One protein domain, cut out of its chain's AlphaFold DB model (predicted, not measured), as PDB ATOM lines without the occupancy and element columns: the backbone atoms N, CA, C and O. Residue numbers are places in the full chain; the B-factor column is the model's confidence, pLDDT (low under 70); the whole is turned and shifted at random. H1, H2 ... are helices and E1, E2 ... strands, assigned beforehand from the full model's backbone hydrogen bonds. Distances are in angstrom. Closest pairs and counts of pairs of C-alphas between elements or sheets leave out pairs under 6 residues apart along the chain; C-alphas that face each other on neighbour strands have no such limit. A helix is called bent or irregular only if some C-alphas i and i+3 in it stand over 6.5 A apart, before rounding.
ATOM      1  N   VAL A 135      16.127  35.235  15.396       84.00
ATOM      2  CA  VAL A 135      16.555  35.718  16.713       84.00
ATOM      3  C   VAL A 135      15.334  36.309  17.418       84.00
ATOM      4  O   VAL A 135      14.574  37.057  16.811       84.00
ATOM      5  N   VAL A 136      15.140  35.988  18.696       83.69
ATOM      6  CA  VAL A 136      14.083  36.591  19.524       83.69
ATOM      7  C   VAL A 136      14.592  37.915  20.095       83.69
ATOM      8  O   VAL A 136      15.656  37.951  20.717       83.69
ATOM      9  N   ALA A 137      13.858  39.004  19.872       71.94
ATOM     10  CA  ALA A 137      14.148  40.294  20.486       71.94
ATOM     11  C   ALA A 137      13.651  40.344  21.941       71.94
ATOM     12  O   ALA A 137      12.647  39.734  22.301       71.94
ATOM     13  N   GLN A 138      14.351  41.103  22.784       69.31
ATOM     14  CA  GLN A 138      13.846  41.554  24.083       69.31
ATOM     15  C   GLN A 138      13.669  43.079  24.014       69.31
ATOM     16  O   GLN A 138      14.501  43.742  23.385       69.31
ATOM     17  N   PRO A 139      12.634  43.660  24.652       61.12
ATOM     18  CA  PRO A 139      11.803  43.075  25.714       61.12
ATOM     19  C   PRO A 139      10.465  42.460  25.262       61.12
ATOM     20  O   PRO A 139       9.722  41.974  26.106       61.12
ATOM     21  N   ASP A 140      10.127  42.514  23.975       65.75
ATOM     22  CA  ASP A 140       8.799  42.194  23.431       65.75
ATOM     23  C   ASP A 140       8.618  40.734  22.977       65.75
ATOM     24  O   ASP A 140       7.514  40.347  22.603       65.75
ATOM     25  N   ALA A 141       9.683  39.926  23.014       75.75
ATOM     26  CA  ALA A 141       9.706  38.521  22.594       75.75
ATOM     27  C   ALA A 141       9.386  38.277  21.099       75.75
ATOM     28  O   ALA A 141       9.216  37.129  20.682       75.75
ATOM     29  N   THR A 142       9.363  39.316  20.259       82.12
ATOM     30  CA  THR A 142       9.109  39.170  18.817       82.12
ATOM     31  C   THR A 142      10.299  38.495  18.117       82.12
ATOM     32  O   THR A 142      11.432  38.980  18.225       82.12
ATOM     33  N   PRO A 143      10.096  37.399  17.362       87.50
ATOM     34  CA  PRO A 143      11.141  36.834  16.519       87.50
ATOM     35  C   PRO A 143      11.361  37.685  15.263       87.50
ATOM     36  O   PRO A 143      10.413  38.099  14.601       87.50
ATOM     37  N   TYR A 144      12.621  37.904  14.896       89.00
ATOM     38  CA  TYR A 144      13.018  38.549  13.645       89.00
ATOM     39  C   TYR A 144      14.123  37.748  12.952       89.00
ATOM     40  O   TYR A 144      14.861  36.997  13.588       89.00
ATOM     41  N   CYS A 145      14.269  37.904  11.640       88.69
ATOM     42  CA  CYS A 145      15.330  37.249  10.882       88.69
ATOM     43  C   CYS A 145      16.536  38.177  10.716       88.69
ATOM     44  O   CYS A 145      16.449  39.220  10.067       88.69
ATOM     45  N   ASP A 146      17.693  37.774  11.236       87.50
ATOM     46  CA  ASP A 146      18.952  38.514  11.098       87.50
ATOM     47  C   ASP A 146      19.460  38.538   9.638       87.50
ATOM     48  O   ASP A 146      20.221  39.427   9.260       87.50
ATOM     49  N   ASN A 147      18.998  37.606   8.792       86.38
ATOM     50  CA  ASN A 147      19.371  37.536   7.377       86.38
ATOM     51  C   ASN A 147      18.517  38.463   6.484       86.38
ATOM     52  O   ASN A 147      19.073  39.322   5.807       86.38
ATOM     53  N   CYS A 148      17.179  38.348   6.499       87.81
ATOM     54  CA  CYS A 148      16.296  39.174   5.648       87.81
ATOM     55  C   CYS A 148      15.647  40.384   6.346       87.81
ATOM     56  O   CYS A 148      14.847  41.077   5.724       87.81
ATOM     57  N   ARG A 149      15.964  40.644   7.624       87.38
ATOM     58  CA  ARG A 149      15.499  41.809   8.412       87.38
ATOM     59  C   ARG A 149      13.971  41.979   8.489       87.38
ATOM     60  O   ARG A 149      13.478  43.088   8.672       87.38
ATOM     61  N   LYS A 150      13.227  40.875   8.381       86.62
ATOM     62  CA  LYS A 150      11.777  40.813   8.628       86.62
ATOM     63  C   LYS A 150      11.476  40.388  10.061       86.62
ATOM     64  O   LYS A 150      12.316  39.759  10.700       86.62
ATOM     65  N   SER A 151      10.239  40.646  10.461       85.88
ATOM     66  CA  SER A 151       9.528  40.040  11.588       85.88
ATOM     67  C   SER A 151       8.120  39.661  11.094       85.88
ATOM     68  O   SER A 151       7.667  40.242  10.100       85.88
ATOM     69  N   PRO A 152       7.414  38.717  11.732       86.38
ATOM     70  CA  PRO A 152       6.039  38.390  11.373       86.38
ATOM     71  C   PRO A 152       5.051  39.474  11.813       86.38
ATOM     72  O   PRO A 152       5.081  39.926  12.954       86.38
ATOM     73  N   ASP A 153       4.113  39.821  10.933       85.88
ATOM     74  CA  ASP A 153       2.936  40.626  11.280       85.88
ATOM     75  C   ASP A 153       1.845  39.714  11.872       85.88
ATOM     76  O   ASP A 153       0.937  39.238  11.185       85.88
ATOM     77  N   VAL A 154       1.998  39.397  13.161       84.62
ATOM     78  CA  VAL A 154       1.104  38.492  13.906       84.62
ATOM     79  C   VAL A 154      -0.329  39.041  13.946       84.62
ATOM     80  O   VAL A 154      -1.287  38.277  13.816       84.62
ATOM     81  N   GLU A 155      -0.491  40.357  14.065       84.81
ATOM     82  CA  GLU A 155      -1.771  41.067  14.077       84.81
ATOM     83  C   GLU A 155      -2.553  40.893  12.767       84.81
ATOM     84  O   GLU A 155      -3.712  40.462  12.809       84.81
ATOM     85  N   THR A 156      -1.934  41.169  11.614       84.38
ATOM     86  CA  THR A 156      -2.571  41.015  10.295       84.38
ATOM     87  C   THR A 156      -2.857  39.546   9.981       84.38
ATOM     88  O   THR A 156      -3.939  39.223   9.481       84.38
ATOM     89  N   LEU A 157      -1.945  38.630  10.329       82.19
ATOM     90  CA  LEU A 157      -2.159  37.189  10.148       82.19
ATOM     91  C   LEU A 157      -3.343  36.679  10.990       82.19
ATOM     92  O   LEU A 157      -4.220  35.990  10.464       82.19
ATOM     93  N   ARG A 158      -3.435  37.087  12.263       83.75
ATOM     94  CA  ARG A 158      -4.572  36.768  13.146       83.75
ATOM     95  C   ARG A 158      -5.889  37.315  12.591       83.75
ATOM     96  O   ARG A 158      -6.893  36.604  12.604       83.75
ATOM     97  N   ALA A 159      -5.893  38.549  12.082       80.12
ATOM     98  CA  ALA A 159      -7.076  39.154  11.470       80.12
ATOM     99  C   ALA A 159      -7.528  38.393  10.208       80.12
ATOM    100  O   ALA A 159      -8.720  38.121  10.047       80.12
ATOM    101  N   SER A 160      -6.583  37.978   9.355       77.38
ATOM    102  CA  SER A 160      -6.873  37.162   8.170       77.38
ATOM    103  C   SER A 160      -7.464  35.796   8.523       77.38
ATOM    104  O   SER A 160      -8.331  35.311   7.799       77.38
ATOM    105  N   ILE A 161      -7.018  35.168   9.616       74.56
ATOM    106  CA  ILE A 161      -7.551  33.876  10.068       74.56
ATOM    107  C   ILE A 161      -8.961  34.052  10.639       74.56
ATOM    108  O   ILE A 161      -9.869  33.332  10.224       74.56
ATOM    109  N   ALA A 162      -9.182  35.049  11.502       68.19
ATOM    110  CA  ALA A 162     -10.494  35.329  12.092       68.19
ATOM    111  C   ALA A 162     -11.590  35.578  11.035       68.19
ATOM    112  O   ALA A 162     -12.706  35.086  11.182       68.19
ATOM    113  N   ALA A 163     -11.261  36.258   9.931       59.72
ATOM    114  CA  ALA A 163     -12.176  36.487   8.808       59.72
ATOM    115  C   ALA A 163     -12.518  35.222   7.984       59.72
ATOM    116  O   ALA A 163     -13.378  35.277   7.107       59.72
ATOM    117  N   SER A 164     -11.841  34.098   8.237       59.94
ATOM    118  CA  SER A 164     -11.906  32.870   7.425       59.94
ATOM    119  C   SER A 164     -12.336  31.615   8.199       59.94
ATOM    120  O   SER A 164     -12.548  30.563   7.598       59.94
ATOM    121  N   HIS A 165     -12.474  31.712   9.524       55.62
ATOM    122  CA  HIS A 165     -12.688  30.579  10.427       55.62
ATOM    123  C   HIS A 165     -14.170  30.157  10.519       55.62
ATOM    124  O   HIS A 165     -14.762  30.080  11.599       55.62
ATOM    125  N   ALA A 166     -14.786  29.876   9.369       49.41
ATOM    126  CA  ALA A 166     -16.058  29.165   9.328       49.41
ATOM    127  C   ALA A 166     -15.827  27.708   9.755       49.41
ATOM    128  O   ALA A 166     -14.987  27.022   9.172       49.41
ATOM    129  N   ILE A 167     -16.566  27.223  10.757       54.28
ATOM    130  CA  ILE A 167     -16.566  25.795  11.093       54.28
ATOM    131  C   ILE A 167     -17.131  25.037   9.893       54.28
ATOM    132  O   ILE A 167     -18.221  25.350   9.420       54.28
ATOM    133  N   ASP A 241       1.213   4.163   7.275       90.94
ATOM    134  CA  ASP A 241       1.943   3.674   8.448       90.94
ATOM    135  C   ASP A 241       2.723   4.778   9.186       90.94
ATOM    136  O   ASP A 241       3.344   4.511  10.209       90.94
ATOM    137  N   GLU A 242       2.631   6.038   8.749       94.50
ATOM    138  CA  GLU A 242       3.355   7.162   9.352       94.50
ATOM    139  C   GLU A 242       2.498   8.039  10.274       94.50
ATOM    140  O   GLU A 242       1.273   8.148  10.139       94.50
ATOM    141  N   PHE A 243       3.156   8.721  11.205       95.62
ATOM    142  CA  PHE A 243       2.591   9.788  12.028       95.62
ATOM    143  C   PHE A 243       3.662  10.849  12.330       95.62
ATOM    144  O   PHE A 243       4.854  10.637  12.094       95.62
ATOM    145  N   ARG A 244       3.254  12.024  12.831       95.44
ATOM    146  CA  ARG A 244       4.198  13.079  13.246       95.44
ATOM    147  C   ARG A 244       4.365  13.120  14.755       95.44
ATOM    148  O   ARG A 244       3.384  13.000  15.483       95.44
ATOM    149  N   LEU A 245       5.589  13.381  15.204       97.00
ATOM    150  CA  LEU A 245       5.884  13.783  16.578       97.00
ATOM    151  C   LEU A 245       6.329  15.244  16.620       97.00
ATOM    152  O   LEU A 245       7.076  15.724  15.762       97.00
ATOM    153  N   LEU A 246       5.853  15.938  17.648       96.38
ATOM    154  CA  LEU A 246       6.191  17.308  17.983       96.38
ATOM    155  C   LEU A 246       7.347  17.300  18.981       96.38
ATOM    156  O   LEU A 246       7.223  16.818  20.107       96.38
ATOM    157  N   ILE A 247       8.474  17.865  18.566       95.81
ATOM    158  CA  ILE A 247       9.611  18.166  19.429       95.81
ATOM    159  C   ILE A 247       9.412  19.575  19.981       95.81
ATOM    160  O   ILE A 247       9.315  20.536  19.214       95.81
ATOM    161  N   ILE A 248       9.368  19.697  21.310       94.50
ATOM    162  CA  ILE A 248       9.338  20.986  22.011       94.50
ATOM    163  C   ILE A 248      10.607  21.183  22.846       94.50
ATOM    164  O   ILE A 248      11.053  20.289  23.574       94.50
ATOM    165  N   GLU A 249      11.188  22.373  22.718       90.38
ATOM    166  CA  GLU A 249      12.469  22.758  23.312       90.38
ATOM    167  C   GLU A 249      12.308  23.654  24.557       90.38
ATOM    168  O   GLU A 249      11.258  24.288  24.758       90.38
ATOM    169  N   PRO A 250      13.329  23.695  25.439       89.62
ATOM    170  CA  PRO A 250      13.260  24.459  26.673       89.62
ATOM    171  C   PRO A 250      13.249  25.966  26.407       89.62
ATOM    172  O   PRO A 250      13.825  26.454  25.438       89.62
ATOM    173  N   ALA A 251      12.606  26.709  27.303       83.38
ATOM    174  CA  ALA A 251      12.663  28.166  27.317       83.38
ATOM    175  C   ALA A 251      13.856  28.677  28.146       83.38
ATOM    176  O   ALA A 251      14.313  27.991  29.067       83.38
ATOM    177  N   ALA A 252      14.310  29.900  27.874       77.56
ATOM    178  CA  ALA A 252      15.095  30.690  28.820       77.56
ATOM    179  C   ALA A 252      14.174  31.457  29.789       77.56
ATOM    180  O   ALA A 252      14.448  31.491  30.989       77.56
ATOM    181  N   ASN A 253      13.064  32.005  29.281       80.50
ATOM    182  CA  ASN A 253      12.044  32.764  30.014       80.50
ATOM    183  C   ASN A 253      10.647  32.180  29.737       80.50
ATOM    184  O   ASN A 253      10.396  31.676  28.647       80.50
ATOM    185  N   GLU A 254       9.708  32.260  30.685       73.81
ATOM    186  CA  GLU A 254       8.361  31.681  30.491       73.81
ATOM    187  C   GLU A 254       7.559  32.384  29.372       73.81
ATOM    188  O   GLU A 254       6.724  31.744  28.732       73.81
ATOM    189  N   ASP A 255       7.895  33.646  29.076       80.69
ATOM    190  CA  ASP A 255       7.341  34.463  27.986       80.69
ATOM    191  C   ASP A 255       8.024  34.256  26.613       80.69
ATOM    192  O   ASP A 255       7.596  34.851  25.624       80.69
ATOM    193  N   ASP A 256       9.083  33.435  26.513       87.00
ATOM    194  CA  ASP A 256       9.735  33.156  25.223       87.00
ATOM    195  C   ASP A 256       8.738  32.512  24.236       87.00
ATOM    196  O   ASP A 256       7.953  31.647  24.645       87.00
ATOM    197  N   PRO A 257       8.814  32.789  22.920       90.81
ATOM    198  CA  PRO A 257       7.907  32.196  21.942       90.81
ATOM    199  C   PRO A 257       7.873  30.663  21.985       90.81
ATOM    200  O   PRO A 257       8.898  30.001  22.193       90.81
ATOM    201  N   VAL A 258       6.690  30.091  21.750       92.38
ATOM    202  CA  VAL A 258       6.512  28.643  21.593       92.38
ATOM    203  C   VAL A 258       6.999  28.239  20.203       92.38
ATOM    204  O   VAL A 258       6.272  28.359  19.216       92.38
ATOM    205  N   HIS A 259       8.244  27.767  20.144       91.69
ATOM    206  CA  HIS A 259       8.832  27.137  18.964       91.69
ATOM    207  C   HIS A 259       8.791  25.608  19.079       91.69
ATOM    208  O   HIS A 259       9.025  25.055  20.157       91.69
ATOM    209  N   VAL A 260       8.465  24.937  17.972       93.06
ATOM    210  CA  VAL A 260       8.364  23.475  17.869       93.06
ATOM    211  C   VAL A 260       8.935  22.962  16.543       93.06
ATOM    212  O   VAL A 260       8.965  23.672  15.538       93.06
ATOM    213  N   THR A 261       9.342  21.695  16.500       92.56
ATOM    214  CA  THR A 261       9.718  21.004  15.253       92.56
ATOM    215  C   THR A 261       8.857  19.761  15.056       92.56
ATOM    216  O   THR A 261       8.542  19.072  16.021       92.56
ATOM    217  N   LEU A 262       8.466  19.480  13.807       93.12
ATOM    218  CA  LEU A 262       7.745  18.262  13.429       93.12
ATOM    219  C   LEU A 262       8.673  17.289  12.688       93.12
ATOM    220  O   LEU A 262       9.304  17.636  11.677       93.12
ATOM    221  N   GLU A 263       8.694  16.053  13.172       93.50
ATOM    222  CA  GLU A 263       9.380  14.909  12.568       93.50
ATOM    223  C   GLU A 263       8.380  13.791  12.257       93.50
ATOM    224  O   GLU A 263       7.325  13.715  12.885       93.50
ATOM    225  N   ILE A 264       8.686  12.973  11.248       94.88
ATOM    226  CA  ILE A 264       7.837  11.870  10.775       94.88
ATOM    227  C   ILE A 264       8.465  10.561  11.255       94.88
ATOM    228  O   ILE A 264       9.677  10.395  11.130       94.88
ATOM    229  N   TYR A 265       7.636   9.664  11.780       96.00
ATOM    230  CA  TYR A 265       8.006   8.340  12.275       96.00
ATOM    231  C   TYR A 265       6.994   7.299  11.777       96.00
ATOM    232  O   TYR A 265       5.855   7.655  11.461       96.00
ATOM    233  N   HIS A 266       7.400   6.030  11.720       94.94
ATOM    234  CA  HIS A 266       6.522   4.913  11.357       94.94
ATOM    235  C   HIS A 266       5.933   4.270  12.622       94.94
ATOM    236  O   HIS A 266       6.549   4.315  13.687       94.94
ATOM    237  N   ASP A 267       4.753   3.655  12.521       89.44
ATOM    238  CA  ASP A 267       4.027   3.089  13.671       89.44
ATOM    239  C   ASP A 267       4.857   2.056  14.464       89.44
ATOM    240  O   ASP A 267       4.821   2.058  15.697       89.44
ATOM    241  N   ASP A 268       5.637   1.225  13.762       90.25
ATOM    242  CA  ASP A 268       6.529   0.201  14.336       90.25
ATOM    243  C   ASP A 268       7.992   0.678  14.531       90.25
ATOM    244  O   ASP A 268       8.789  -0.042  15.136       90.25
ATOM    245  N   ASP A 269       8.364   1.875  14.051       93.88
ATOM    246  CA  ASP A 269       9.712   2.463  14.191       93.88
ATOM    247  C   ASP A 269       9.628   3.931  14.645       93.88
ATOM    248  O   ASP A 269       9.648   4.884  13.855       93.88
ATOM    249  N   CYS A 270       9.483   4.102  15.962       95.06
ATOM    250  CA  CYS A 270       9.385   5.395  16.625       95.06
ATOM    251  C   CYS A 270      10.090   5.401  18.003       95.06
ATOM    252  O   CYS A 270      10.189   4.364  18.667       95.06
ATOM    253  N   PRO A 271      10.607   6.560  18.461       95.81
ATOM    254  CA  PRO A 271      11.189   6.721  19.795       95.81
ATOM    255  C   PRO A 271      10.112   6.688  20.888       95.81
ATOM    256  O   PRO A 271       8.923   6.786  20.612       95.81
ATOM    257  N   GLU A 272      10.506   6.628  22.163       95.69
ATOM    258  CA  GLU A 272       9.542   6.777  23.260       95.69
ATOM    259  C   GLU A 272       8.977   8.214  23.311       95.69
ATOM    260  O   GLU A 272       9.725   9.178  23.491       95.69
ATOM    261  N   TYR A 273       7.651   8.353  23.189       97.31
ATOM    262  CA  TYR A 273       6.927   9.631  23.221       97.31
ATOM    263  C   TYR A 273       5.791   9.650  24.250       97.31
ATOM    264  O   TYR A 273       5.318   8.613  24.723       97.31
ATOM    265  N   GLU A 274       5.325  10.853  24.583       97.81
ATOM    266  CA  GLU A 274       4.127  11.082  25.397       97.81
ATOM    267  C   GLU A 274       2.988  11.610  24.513       97.81
ATOM    268  O   GLU A 274       3.213  12.442  23.635       97.81
ATOM    269  N   THR A 275       1.754  11.166  24.740       98.00
ATOM    270  CA  THR A 275       0.570  11.803  24.139       98.00
ATOM    271  C   THR A 275       0.076  12.946  25.016       98.00
ATOM    272  O   THR A 275       0.330  12.972  26.222       98.00
ATOM    273  N   VAL A 276      -0.641  13.905  24.431       97.81
ATOM    274  CA  VAL A 276      -1.209  15.043  25.159       97.81
ATOM    275  C   VAL A 276      -2.707  15.136  24.916       97.81
ATOM    276  O   VAL A 276      -3.153  15.112  23.777       97.81
ATOM    277  N   SER A 277      -3.470  15.290  25.995       96.75
ATOM    278  CA  SER A 277      -4.929  15.372  25.972       96.75
ATOM    279  C   SER A 277      -5.402  16.649  26.672       96.75
ATOM    280  O   SER A 277      -4.999  16.937  27.802       96.75
ATOM    281  N   TYR A 278      -6.238  17.438  25.992       95.38
ATOM    282  CA  TYR A 278      -6.723  18.736  26.469       95.38
ATOM    283  C   TYR A 278      -8.065  19.118  25.819       95.38
ATOM    284  O   TYR A 278      -8.461  18.570  24.791       95.38
ATOM    285  N   THR A 279      -8.785  20.074  26.410       92.69
ATOM    286  CA  THR A 279     -10.050  20.585  25.849       92.69
ATOM    287  C   THR A 279      -9.786  21.625  24.759       92.69
ATOM    288  O   THR A 279      -9.183  22.667  25.036       92.69
ATOM    289  N   TRP A 280     -10.299  21.412  23.544       85.31
ATOM    290  CA  TRP A 280     -10.350  22.469  22.530       85.31
ATOM    291  C   TRP A 280     -11.208  23.641  23.029       85.31
ATOM    292  O   TRP A 280     -12.329  23.439  23.487       85.31
ATOM    293  N   GLY A 281     -10.654  24.854  23.010       84.25
ATOM    294  CA  GLY A 281     -11.272  26.050  23.598       84.25
ATOM    295  C   GLY A 281     -11.313  26.110  25.134       84.25
ATOM    296  O   GLY A 281     -11.756  27.108  25.695       84.25
ATOM    297  N   GLY A 282     -10.810  25.088  25.837       89.06
ATOM    298  CA  GLY A 282     -10.813  25.052  27.303       89.06
ATOM    299  C   GLY A 282     -12.218  24.995  27.917       89.06
ATOM    300  O   GLY A 282     -13.199  24.629  27.263       89.06
ATOM    301  N   GLU A 283     -12.304  25.361  29.195       89.50
ATOM    302  CA  GLU A 283     -13.573  25.447  29.931       89.50
ATOM    303  C   GLU A 283     -14.411  26.681  29.528       89.50
ATOM    304  O   GLU A 283     -15.628  26.658  29.677       89.50
ATOM    305  N   GLU A 284     -13.782  27.728  28.975       88.06
ATOM    306  CA  GLU A 284     -14.444  28.946  28.458       88.06
ATOM    307  C   GLU A 284     -15.144  28.734  27.093       88.06
ATOM    308  O   GLU A 284     -15.913  29.589  26.663       88.06
ATOM    309  N   ASP A 285     -14.873  27.613  26.410       86.69
ATOM    310  CA  ASP A 285     -15.259  27.318  25.015       86.69
ATOM    311  C   ASP A 285     -14.736  28.317  23.957       86.69
ATOM    312  O   ASP A 285     -15.295  28.455  22.868       86.69
ATOM    313  N   ASP A 286     -13.614  28.989  24.242       88.62
ATOM    314  CA  ASP A 286     -12.958  29.900  23.297       88.62
ATOM    315  C   ASP A 286     -12.156  29.134  22.231       88.62
ATOM    316  O   ASP A 286     -10.930  28.989  22.287       88.62
ATOM    317  N   ALA A 287     -12.868  28.641  21.220       86.62
ATOM    318  CA  ALA A 287     -12.295  27.994  20.042       86.62
ATOM    319  C   ALA A 287     -11.479  28.940  19.123       86.62
ATOM    320  O   ALA A 287     -11.012  28.496  18.073       86.62
ATOM    321  N   THR A 288     -11.288  30.220  19.474       88.69
ATOM    322  CA  THR A 288     -10.612  31.207  18.615       88.69
ATOM    323  C   THR A 288      -9.122  30.902  18.445       88.69
ATOM    324  O   THR A 288      -8.360  30.852  19.413       88.69
ATOM    325  N   LEU A 289      -8.663  30.789  17.193       89.38
ATOM    326  CA  LEU A 289      -7.241  30.692  16.842       89.38
ATOM    327  C   LEU A 289      -6.541  32.052  17.031       89.38
ATOM    328  O   LEU A 289      -6.398  32.839  16.097       89.38
ATOM    329  N   CYS A 290      -6.138  32.352  18.266       89.69
ATOM    330  CA  CYS A 290      -5.679  33.681  18.682       89.69
ATOM    331  C   CYS A 290      -4.198  33.761  19.094       89.69
ATOM    332  O   CYS A 290      -3.696  34.868  19.308       89.69
ATOM    333  N   ARG A 291      -3.490  32.626  19.206       91.62
ATOM    334  CA  ARG A 291      -2.091  32.560  19.668       91.62
ATOM    335  C   ARG A 291      -1.158  31.945  18.616       91.62
ATOM    336  O   ARG A 291      -1.475  30.861  18.133       91.62
ATOM    337  N   PRO A 292      -0.019  32.576  18.274       91.81
ATOM    338  CA  PRO A 292       0.933  32.011  17.324       91.81
ATOM    339  C   PRO A 292       1.738  30.865  17.953       91.81
ATOM    340  O   PRO A 292       2.189  30.959  19.092       91.81
ATOM    341  N   VAL A 293       1.959  29.808  17.178       92.12
ATOM    342  CA  VAL A 293       2.952  28.758  17.426       92.12
ATOM    343  C   VAL A 293       3.896  28.745  16.226       92.12
ATOM    344  O   VAL A 293       3.453  28.726  15.076       92.12
ATOM    345  N   TYR A 294       5.197  28.790  16.500       91.25
ATOM    346  CA  TYR A 294       6.248  28.894  15.490       91.25
ATOM    347  C   TYR A 294       6.804  27.505  15.194       91.25
ATOM    348  O   TYR A 294       7.134  26.775  16.129       91.25
ATOM    349  N   PHE A 295       6.931  27.125  13.922       87.88
ATOM    350  CA  PHE A 295       7.368  25.776  13.560       87.88
ATOM    351  C   PHE A 295       8.598  25.740  12.641       87.88
ATOM    352  O   PHE A 295       8.757  26.543  11.719       87.88
ATOM    353  N   GLY A 296       9.456  24.744  12.875       84.31
ATOM    354  CA  GLY A 296      10.589  24.397  12.015       84.31
ATOM    355  C   GLY A 296      11.678  25.479  11.914       84.31
ATOM    356  O   GLY A 296      11.618  26.502  12.597       84.31
ATOM    357  N   PRO A 297      12.697  25.288  11.055       81.94
ATOM    358  CA  PRO A 297      13.818  26.224  10.950       81.94
ATOM    359  C   PRO A 297      13.392  27.612  10.454       81.94
ATOM    360  O   PRO A 297      14.013  28.601  10.822       81.94
ATOM    361  N   GLY A 298      12.312  27.699   9.666       81.69
ATOM    362  CA  GLY A 298      11.774  28.964   9.165       81.69
ATOM    363  C   GLY A 298      10.986  29.788  10.183       81.69
ATOM    364  O   GLY A 298      10.655  30.929   9.873       81.69
ATOM    365  N   TRP A 299      10.674  29.241  11.369       88.06
ATOM    366  CA  TRP A 299       9.746  29.855  12.337       88.06
ATOM    367  C   TRP A 299       8.449  30.340  11.669       88.06
ATOM    368  O   TRP A 299       7.892  31.380  12.022       88.06
ATOM    369  N   ASP A 300       7.982  29.601  10.668       85.62
ATOM    370  CA  ASP A 300       6.715  29.875  10.003       85.62
ATOM    371  C   ASP A 300       5.573  29.676  11.027       85.62
ATOM    372  O   ASP A 300       5.741  28.969  12.027       85.62
ATOM    373  N   ILE A 301       4.429  30.340  10.838       86.94
ATOM    374  CA  ILE A 301       3.415  30.481  11.900       86.94
ATOM    375  C   ILE A 301       2.155  29.677  11.602       86.94
ATOM    376  O   ILE A 301       1.577  29.788  10.518       86.94
ATOM    377  N   ILE A 302       1.685  28.938  12.611       87.44
ATOM    378  CA  ILE A 302       0.313  28.425  12.723       87.44
ATOM    379  C   ILE A 302      -0.350  29.028  13.969       87.44
ATOM    380  O   ILE A 302       0.291  29.168  15.008       87.44
ATOM    381  N   PHE A 303      -1.625  29.409  13.883       89.75
ATOM    382  CA  PHE A 303      -2.368  29.921  15.039       89.75
ATOM    383  C   PHE A 303      -3.135  28.802  15.741       89.75
ATOM    384  O   PHE A 303      -3.685  27.911  15.099       89.75
ATOM    385  N   GLN A 304      -3.173  28.872  17.068       92.06
ATOM    386  CA  GLN A 304      -3.794  27.899  17.958       92.06
ATOM    387  C   GLN A 304      -4.701  28.584  18.985       92.06
ATOM    388  O   GLN A 304      -4.624  29.799  19.208       92.06
ATOM    389  N   THR A 305      -5.571  27.796  19.620       93.00
ATOM    390  CA  THR A 305      -6.442  28.277  20.706       93.00
ATOM    391  C   THR A 305      -5.643  28.718  21.932       93.00
ATOM    392  O   THR A 305      -4.541  28.221  22.193       93.00
ATOM    393  N   ARG A 306      -6.229  29.611  22.743       93.62
ATOM    394  CA  ARG A 306      -5.663  30.050  24.032       93.62
ATOM    395  C   ARG A 306      -5.260  28.860  24.913       93.62
ATOM    396  O   ARG A 306      -4.171  28.875  25.486       93.62
ATOM    397  N   ASN A 307      -6.102  27.824  24.974       94.75
ATOM    398  CA  ASN A 307      -5.847  26.635  25.788       94.75
ATOM    399  C   ASN A 307      -4.700  25.767  25.234       94.75
ATOM    400  O   ASN A 307      -3.842  25.339  26.001       94.75
ATOM    401  N   CYS A 308      -4.623  25.570  23.910       95.31
ATOM    402  CA  CYS A 308      -3.520  24.841  23.270       95.31
ATOM    403  C   CYS A 308      -2.165  25.545  23.480       95.31
ATOM    404  O   CYS A 308      -1.179  24.909  23.843       95.31
ATOM    405  N   HIS A 309      -2.103  26.873  23.341       94.69
ATOM    406  CA  HIS A 309      -0.863  27.609  23.613       94.69
ATOM    407  C   HIS A 309      -0.471  27.552  25.100       94.69
ATOM    408  O   HIS A 309       0.699  27.340  25.417       94.69
ATOM    409  N   ALA A 310      -1.429  27.700  26.024       93.94
ATOM    410  CA  ALA A 310      -1.171  27.566  27.461       93.94
ATOM    411  C   ALA A 310      -0.645  26.163  27.820       93.94
ATOM    412  O   ALA A 310       0.323  26.041  28.572       93.94
ATOM    413  N   MET A 311      -1.223  25.121  27.219       95.56
ATOM    414  CA  MET A 311      -0.750  23.741  27.305       95.56
ATOM    415  C   MET A 311       0.692  23.602  26.799       95.56
ATOM    416  O   MET A 311       1.525  23.044  27.508       95.56
ATOM    417  N   LEU A 312       1.026  24.123  25.611       95.38
ATOM    418  CA  LEU A 312       2.386  24.036  25.066       95.38
ATOM    419  C   LEU A 312       3.405  24.720  25.986       95.38
ATOM    420  O   LEU A 312       4.389  24.080  26.354       95.38
ATOM    421  N   CYS A 313       3.138  25.953  26.437       92.62
ATOM    422  CA  CYS A 313       3.951  26.642  27.450       92.62
ATOM    423  C   CYS A 313       4.156  25.777  28.701       92.62
ATOM    424  O   CYS A 313       5.280  25.620  29.174       92.62
ATOM    425  N   HIS A 314       3.082  25.164  29.207       90.62
ATOM    426  CA  HIS A 314       3.109  24.318  30.396       90.62
ATOM    427  C   HIS A 314       3.894  23.006  30.214       90.62
ATOM    428  O   HIS A 314       4.416  22.443  31.181       90.62
ATOM    429  N   LEU A 315       3.971  22.503  28.979       92.25
ATOM    430  CA  LEU A 315       4.660  21.263  28.632       92.25
ATOM    431  C   LEU A 315       6.112  21.463  28.179       92.25
ATOM    432  O   LEU A 315       6.823  20.456  28.072       92.25
ATOM    433  N   ARG A 316       6.580  22.706  27.978       91.69
ATOM    434  CA  ARG A 316       7.995  22.990  27.682       91.69
ATOM    435  C   ARG A 316       8.895  22.366  28.757       91.69
ATOM    436  O   ARG A 316       8.705  22.622  29.951       91.69
ATOM    437  N   PRO A 317       9.883  21.540  28.378       89.25
ATOM    438  CA  PRO A 317      10.831  20.986  29.334       89.25
ATOM    439  C   PRO A 317      11.687  22.108  29.940       89.25
ATOM    440  O   PRO A 317      12.001  23.092  29.283       89.25
ATOM    441  N   LYS A 318      12.135  21.951  31.192       85.44
ATOM    442  CA  LYS A 318      13.098  22.899  31.797       85.44
ATOM    443  C   LYS A 318      14.549  22.639  31.361       85.44
ATOM    444  O   LYS A 318      15.415  23.470  31.618       85.44
ATOM    445  N   ARG A 319      14.823  21.473  30.756       86.50
ATOM    446  CA  ARG A 319      16.104  21.028  30.171       86.50
ATOM    447  C   ARG A 319      15.859  19.880  29.189       86.50
ATOM    448  O   ARG A 319      15.045  19.015  29.498       86.50
ATOM    449  N   GLY A 320      16.647  19.817  28.115       89.19
ATOM    450  CA  GLY A 320      16.518  18.785  27.078       89.19
ATOM    451  C   GLY A 320      15.271  18.976  26.212       89.19
ATOM    452  O   GLY A 320      14.449  19.837  26.503       89.19
ATOM    453  N   LEU A 321      15.153  18.184  25.148       91.19
ATOM    454  CA  LEU A 321      13.978  18.158  24.273       91.19
ATOM    455  C   LEU A 321      12.899  17.208  24.814       91.19
ATOM    456  O   LEU A 321      13.192  16.318  25.617       91.19
ATOM    457  N   ARG A 322      11.654  17.381  24.362       94.69
ATOM    458  CA  ARG A 322      10.518  16.518  24.716       94.69
ATOM    459  C   ARG A 322       9.730  16.134  23.464       94.69
ATOM    460  O   ARG A 322       9.335  17.017  22.709       94.69
ATOM    461  N   LEU A 323       9.509  14.832  23.277       97.25
ATOM    462  CA  LEU A 323       8.712  14.253  22.191       97.25
ATOM    463  C   LEU A 323       7.253  14.110  22.637       97.25
ATOM    464  O   LEU A 323       6.954  13.370  23.578       97.25
ATOM    465  N   LEU A 324       6.365  14.834  21.964       97.81
ATOM    466  CA  LEU A 324       4.933  14.887  22.233       97.81
ATOM    467  C   LEU A 324       4.134  14.514  20.983       97.81
ATOM    468  O   LEU A 324       4.512  14.880  19.872       97.81
ATOM    469  N   TRP A 325       2.979  13.884  21.164       97.81
ATOM    470  CA  TRP A 325       1.925  13.871  20.152       97.81
ATOM    471  C   TRP A 325       0.789  14.810  20.571       97.81
ATOM    472  O   TRP A 325       0.242  14.683  21.669       97.81
ATOM    473  N   VAL A 326       0.465  15.759  19.692       96.75
ATOM    474  CA  VAL A 326      -0.579  16.782  19.855       96.75
ATOM    475  C   VAL A 326      -1.389  16.822  18.561       96.75
ATOM    476  O   VAL A 326      -0.877  17.263  17.532       96.75
ATOM    477  N   ASP A 327      -2.639  16.372  18.608       92.75
ATOM    478  CA  ASP A 327      -3.577  16.282  17.477       92.75
ATOM    479  C   ASP A 327      -3.648  17.560  16.618       92.75
ATOM    480  O   ASP A 327      -3.566  17.503  15.390       92.75
ATOM    481  N   ALA A 328      -3.719  18.725  17.259       90.69
ATOM    482  CA  ALA A 328      -3.843  20.032  16.617       90.69
ATOM    483  C   ALA A 328      -2.601  20.503  15.833       90.69
ATOM    484  O   ALA A 328      -2.678  21.521  15.143       90.69
ATOM    485  N   LEU A 329      -1.460  19.816  15.967       92.75
ATOM    486  CA  LEU A 329      -0.178  20.185  15.346       92.75
ATOM    487  C   LEU A 329       0.538  19.021  14.644       92.75
ATOM    488  O   LEU A 329       1.373  19.256  13.777       92.75
ATOM    489  N   CYS A 330       0.244  17.773  15.011       94.88
ATOM    490  CA  CYS A 330       0.824  16.588  14.375       94.88
ATOM    491  C   CYS A 330       0.021  16.171  13.130       94.88
ATOM    492  O   CYS A 330       0.606  15.689  12.158       94.88
ATOM    493  N   ILE A 331      -1.294  16.414  13.141       90.06
ATOM    494  CA  ILE A 331      -2.207  16.198  12.015       90.06
ATOM    495  C   ILE A 331      -2.354  17.505  11.230       90.06
ATOM    496  O   ILE A 331      -2.617  18.562  11.809       90.06
ATOM    497  N   ASN A 332      -2.257  17.442   9.904       87.50
ATOM    498  CA  ASN A 332      -2.600  18.550   9.024       87.50
ATOM    499  C   ASN A 332      -4.124  18.743   8.991       87.50
ATOM    500  O   ASN A 332      -4.821  18.184   8.149       87.50
ATOM    501  N   GLN A 333      -4.648  19.576   9.892       81.00
ATOM    502  CA  GLN A 333      -6.088  19.857  10.012       81.00
ATOM    503  C   GLN A 333      -6.721  20.505   8.759       81.00
ATOM    504  O   GLN A 333      -7.945  20.608   8.677       81.00
ATOM    505  N   GLY A 334      -5.912  20.943   7.782       77.12
ATOM    506  CA  GLY A 334      -6.376  21.416   6.474       77.12
ATOM    507  C   GLY A 334      -6.607  20.299   5.447       77.12
ATOM    508  O   GLY A 334      -7.315  20.525   4.468       77.12
ATOM    509  N   ASP A 335      -6.050  19.105   5.663       81.81
ATOM    510  CA  ASP A 335      -6.212  17.938   4.794       81.81
ATOM    511  C   ASP A 335      -7.211  16.951   5.415       81.81
ATOM    512  O   ASP A 335      -6.951  16.305   6.430       81.81
ATOM    513  N   VAL A 336      -8.387  16.832   4.793       78.81
ATOM    514  CA  VAL A 336      -9.472  15.962   5.276       78.81
ATOM    515  C   VAL A 336      -9.117  14.474   5.151       78.81
ATOM    516  O   VAL A 336      -9.586  13.679   5.965       78.81
ATOM    517  N   GLN A 337      -8.281  14.094   4.177       80.06
ATOM    518  CA  GLN A 337      -7.845  12.709   3.981       80.06
ATOM    519  C   GLN A 337      -6.789  12.337   5.025       80.06
ATOM    520  O   GLN A 337      -6.955  11.340   5.730       80.06
ATOM    521  N   GLU A 338      -5.765  13.179   5.210       84.69
ATOM    522  CA  GLU A 338      -4.767  12.970   6.267       84.69
ATOM    523  C   GLU A 338      -5.437  12.942   7.650       84.69
ATOM    524  O   GLU A 338      -5.148  12.060   8.461       84.69
ATOM    525  N   ARG A 339      -6.400  13.842   7.905       83.12
ATOM    526  CA  ARG A 339      -7.166  13.858   9.158       83.12
ATOM    527  C   ARG A 339      -7.961  12.570   9.372       83.12
ATOM    528  O   ARG A 339      -7.943  12.054  10.483       83.12
ATOM    529  N   GLY A 340      -8.627  12.032   8.347       80.81
ATOM    530  CA  GLY A 340      -9.351  10.757   8.442       80.81
ATOM    531  C   GLY A 340      -8.437   9.589   8.826       80.81
ATOM    532  O   GLY A 340      -8.722   8.864   9.783       80.81
ATOM    533  N   VAL A 341      -7.290   9.467   8.147       84.75
ATOM    534  CA  VAL A 341      -6.275   8.436   8.427       84.75
ATOM    535  C   VAL A 341      -5.697   8.591   9.836       84.75
ATOM    536  O   VAL A 341      -5.703   7.640  10.614       84.75
ATOM    537  N   GLN A 342      -5.242   9.788  10.216       87.50
ATOM    538  CA  GLN A 342      -4.627  10.009  11.530       87.50
ATOM    539  C   GLN A 342      -5.633   9.866  12.688       87.50
ATOM    540  O   GLN A 342      -5.259   9.373  13.752       87.50
ATOM    541  N   VAL A 343      -6.914  10.204  12.487       85.44
ATOM    542  CA  VAL A 343      -7.985   9.935  13.466       85.44
ATOM    543  C   VAL A 343      -8.187   8.431  13.669       85.44
ATOM    544  O   VAL A 343      -8.262   7.981  14.813       85.44
ATOM    545  N   ALA A 344      -8.191   7.624  12.601       83.44
ATOM    546  CA  ALA A 344      -8.251   6.164  12.729       83.44
ATOM    547  C   ALA A 344      -7.035   5.591  13.497       83.44
ATOM    548  O   ALA A 344      -7.167   4.607  14.229       83.44
ATOM    549  N   LYS A 345      -5.872   6.249  13.397       88.12
ATOM    550  CA  LYS A 345      -4.628   5.888  14.103       88.12
ATOM    551  C   LYS A 345      -4.539   6.375  15.553       88.12
ATOM    552  O   LYS A 345      -3.662   5.911  16.279       88.12
ATOM    553  N   MET A 346      -5.445   7.226  16.047       90.31
ATOM    554  CA  MET A 346      -5.409   7.674  17.453       90.31
ATOM    555  C   MET A 346      -5.382   6.490  18.437       90.31
ATOM    556  O   MET A 346      -4.650   6.520  19.426       90.31
ATOM    557  N   GLY A 347      -6.095   5.402  18.130       89.25
ATOM    558  CA  GLY A 347      -6.119   4.195  18.956       89.25
ATOM    559  C   GLY A 347      -4.792   3.422  19.055       89.25
ATOM    560  O   GLY A 347      -4.579   2.728  20.051       89.25
ATOM    561  N   SER A 348      -3.898   3.508  18.061       90.44
ATOM    562  CA  SER A 348      -2.533   2.965  18.169       90.44
ATOM    563  C   SER A 348      -1.593   3.977  18.817       90.44
ATOM    564  O   SER A 348      -0.863   3.615  19.733       90.44
ATOM    565  N   ILE A 349      -1.679   5.256  18.441       94.62
ATOM    566  CA  ILE A 349      -0.804   6.323  18.952       94.62
ATOM    567  C   ILE A 349      -0.946   6.494  20.480       94.62
ATOM    568  O   ILE A 349       0.045   6.508  21.209       94.62
ATOM    569  N   TYR A 350      -2.174   6.532  21.012       94.88
ATOM    570  CA  TYR A 350      -2.384   6.583  22.466       94.88
ATOM    571  C   TYR A 350      -1.971   5.281  23.171       94.88
ATOM    572  O   TYR A 350      -1.333   5.342  24.224       94.88
ATOM    573  N   GLY A 351      -2.254   4.114  22.581       92.38
ATOM    574  CA  GLY A 351      -1.888   2.808  23.149       92.38
ATOM    575  C   GLY A 351      -0.381   2.507  23.172       92.38
ATOM    576  O   GLY A 351       0.084   1.793  24.064       92.38
ATOM    577  N   SER A 352       0.379   3.063  22.225       93.62
ATOM    578  CA  SER A 352       1.837   2.903  22.114       93.62
ATOM    579  C   SER A 352       2.627   3.964  22.884       93.62
ATOM    580  O   SER A 352       3.776   3.714  23.249       93.62
ATOM    581  N   SER A 353       2.028   5.124  23.176       95.81
ATOM    582  CA  SER A 353       2.679   6.175  23.965       95.81
ATOM    583  C   SER A 353       3.087   5.699  25.367       95.81
ATOM    584  O   SER A 353       2.404   4.888  26.002       95.81
ATOM    585  N   ARG A 354       4.184   6.259  25.897       95.81
ATOM    586  CA  ARG A 354       4.656   6.005  27.272       95.81
ATOM    587  C   ARG A 354       3.543   6.244  28.292       95.81
ATOM    588  O   ARG A 354       3.407   5.499  29.263       95.81
ATOM    589  N   ARG A 355       2.810   7.338  28.077       96.81
ATOM    590  CA  ARG A 355       1.723   7.865  28.902       96.81
ATOM    591  C   ARG A 355       1.031   9.025  28.200       96.81
ATOM    592  O   ARG A 355       1.643   9.688  27.359       96.81
ATOM    593  N   VAL A 356      -0.186   9.315  28.644       97.62
ATOM    594  CA  VAL A 356      -0.906  10.546  28.309       97.62
ATOM    595  C   VAL A 356      -0.671  11.618  29.365       97.62
ATOM    596  O   VAL A 356      -0.688  11.349  30.570       97.62
ATOM    597  N   VAL A 357      -0.464  12.849  28.910       97.75
ATOM    598  CA  VAL A 357      -0.363  14.041  29.749       97.75
ATOM    599  C   VAL A 357      -1.633  14.864  29.579       97.75
ATOM    600  O   VAL A 357      -1.911  15.385  28.501       97.75
ATOM    601  N   VAL A 358      -2.412  14.964  30.650       97.00
ATOM    602  CA  VAL A 358      -3.704  15.649  30.669       97.00
ATOM    603  C   VAL A 358      -3.521  17.092  31.117       97.00
ATOM    604  O   VAL A 358      -3.067  17.356  32.235       97.00
ATOM    605  N   PHE A 359      -3.912  18.026  30.253       96.69
ATOM    606  CA  PHE A 359      -3.938  19.453  30.547       96.69
ATOM    607  C   PHE A 359      -5.382  19.945  30.644       96.69
ATOM    608  O   PHE A 359      -6.080  20.124  29.645       96.69
ATOM    609  N   LEU A 360      -5.821  20.178  31.879       94.94
ATOM    610  CA  LEU A 360      -7.195  20.570  32.186       94.94
ATOM    611  C   LEU A 360      -7.481  22.065  31.965       94.94
ATOM    612  O   LEU A 360      -8.645  22.441  32.028       94.94
TER     613      LEU A 360
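Overview. This is residues 135 to 167 and 241 to 360 of the 772 residues of the protein "HET domain-containing protein" of Magnaporthe oryzae (strain 70-15 / ATCC MYA-4617 / FGSC 8958) (UniProt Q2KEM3). One strongly twisted sheet of seven strands curls like part of a barrel, with H2 reaching from E5 near one edge to E4 and E8 at the other, and H3 and H4 on the opposite face. H1 sits on E5 and E6, and E1 lies at the periphery, apart from the seven strands. The printed part has 153 residues with eight named strands and four named helices, in the order E1 H1 E2 E3 E4 E5 E6 H2 E7 H3 H4 E8; the class is mixed. The sheet, ordered E6 E5 E3 E2 E7 E4 E8, is mixed; the whole is compact, with a radius of gyration of the C-alphas of 15.9 A, and spans 43 by 38 by 31 A.

Arrangement. E1, residues 143 to 145, pairs with no named strand; residues 135 to 136 pair antiparallel with its residues 143 to 144. H1, residues 154 to 162, is on the sheet at a height of 8.4 A, over E5, residues 289 to 295; their closest C-alphas, of Arg 158 and Cys 290, are 6.4 A apart. E2, residues 242 to 248, and E3, residues 259 to 266, form a hairpin, with N 245 and O 263 at 2.9 A. E3 and E5 are parallel, with N 260 and O 294 at 2.9 A. E5 and E6, residues 300 to 305, form a hairpin, with N 293 and O 302 at 2.8 A. E7, residues 322 to 325, is antiparallel to E2, with N 246 and O 324 at 2.8 A, and parallel to E4, residues 274 to 278, with N 325 and O 274 at 2.9 A. E8, residues 356 to 359, is parallel to E4, with N 357 and O 275 at 2.8 A. H2, residues 306 to 315, is on the sheet over none of its strands; its closest C-alphas to E8, of Met 311 and Phe 359, are 6.2 A apart. H3, residues 327 to 330, and H4, residues 336 to 352, are on the opposite face. E7, H3, H4 and E8 form a split strand-helix-strand unit, two strands running the same way with E4 between them, its crossover right-handed. Every O i to N i+4 pair is within hydrogen-bond range in H1 and H2, and 10 of 13 in H4; H3 is too short for such a pair.

Along the chain. E1 begins at C-alpha 143, (11.141, 36.834, 16.519). E2 measures 19.7 A, E3 23.6 A, E6 17.0 A and E5 15.8 A from first to last C-alpha. H4 measures 24.1 A, with a kink of 47 degrees near residue 345; it is only just irregular, C-alphas 344 and 347 being 6.9 A apart. E8 ends at C-alpha 359, (-3.938, 19.453, 30.547).

Size, cuts and confidence. The two C-alphas farthest apart, of Arg 149 and Gly 351, are 45.2 A apart. Residues 168 to 240 are not printed, and C-alphas 167 and 241 across this cut are 29.0 A apart. Of the links that are printed whole, none is long. Mean pLDDT of the printed part is 87.8; residues 138 to 140 and 162 to 167 are under 70.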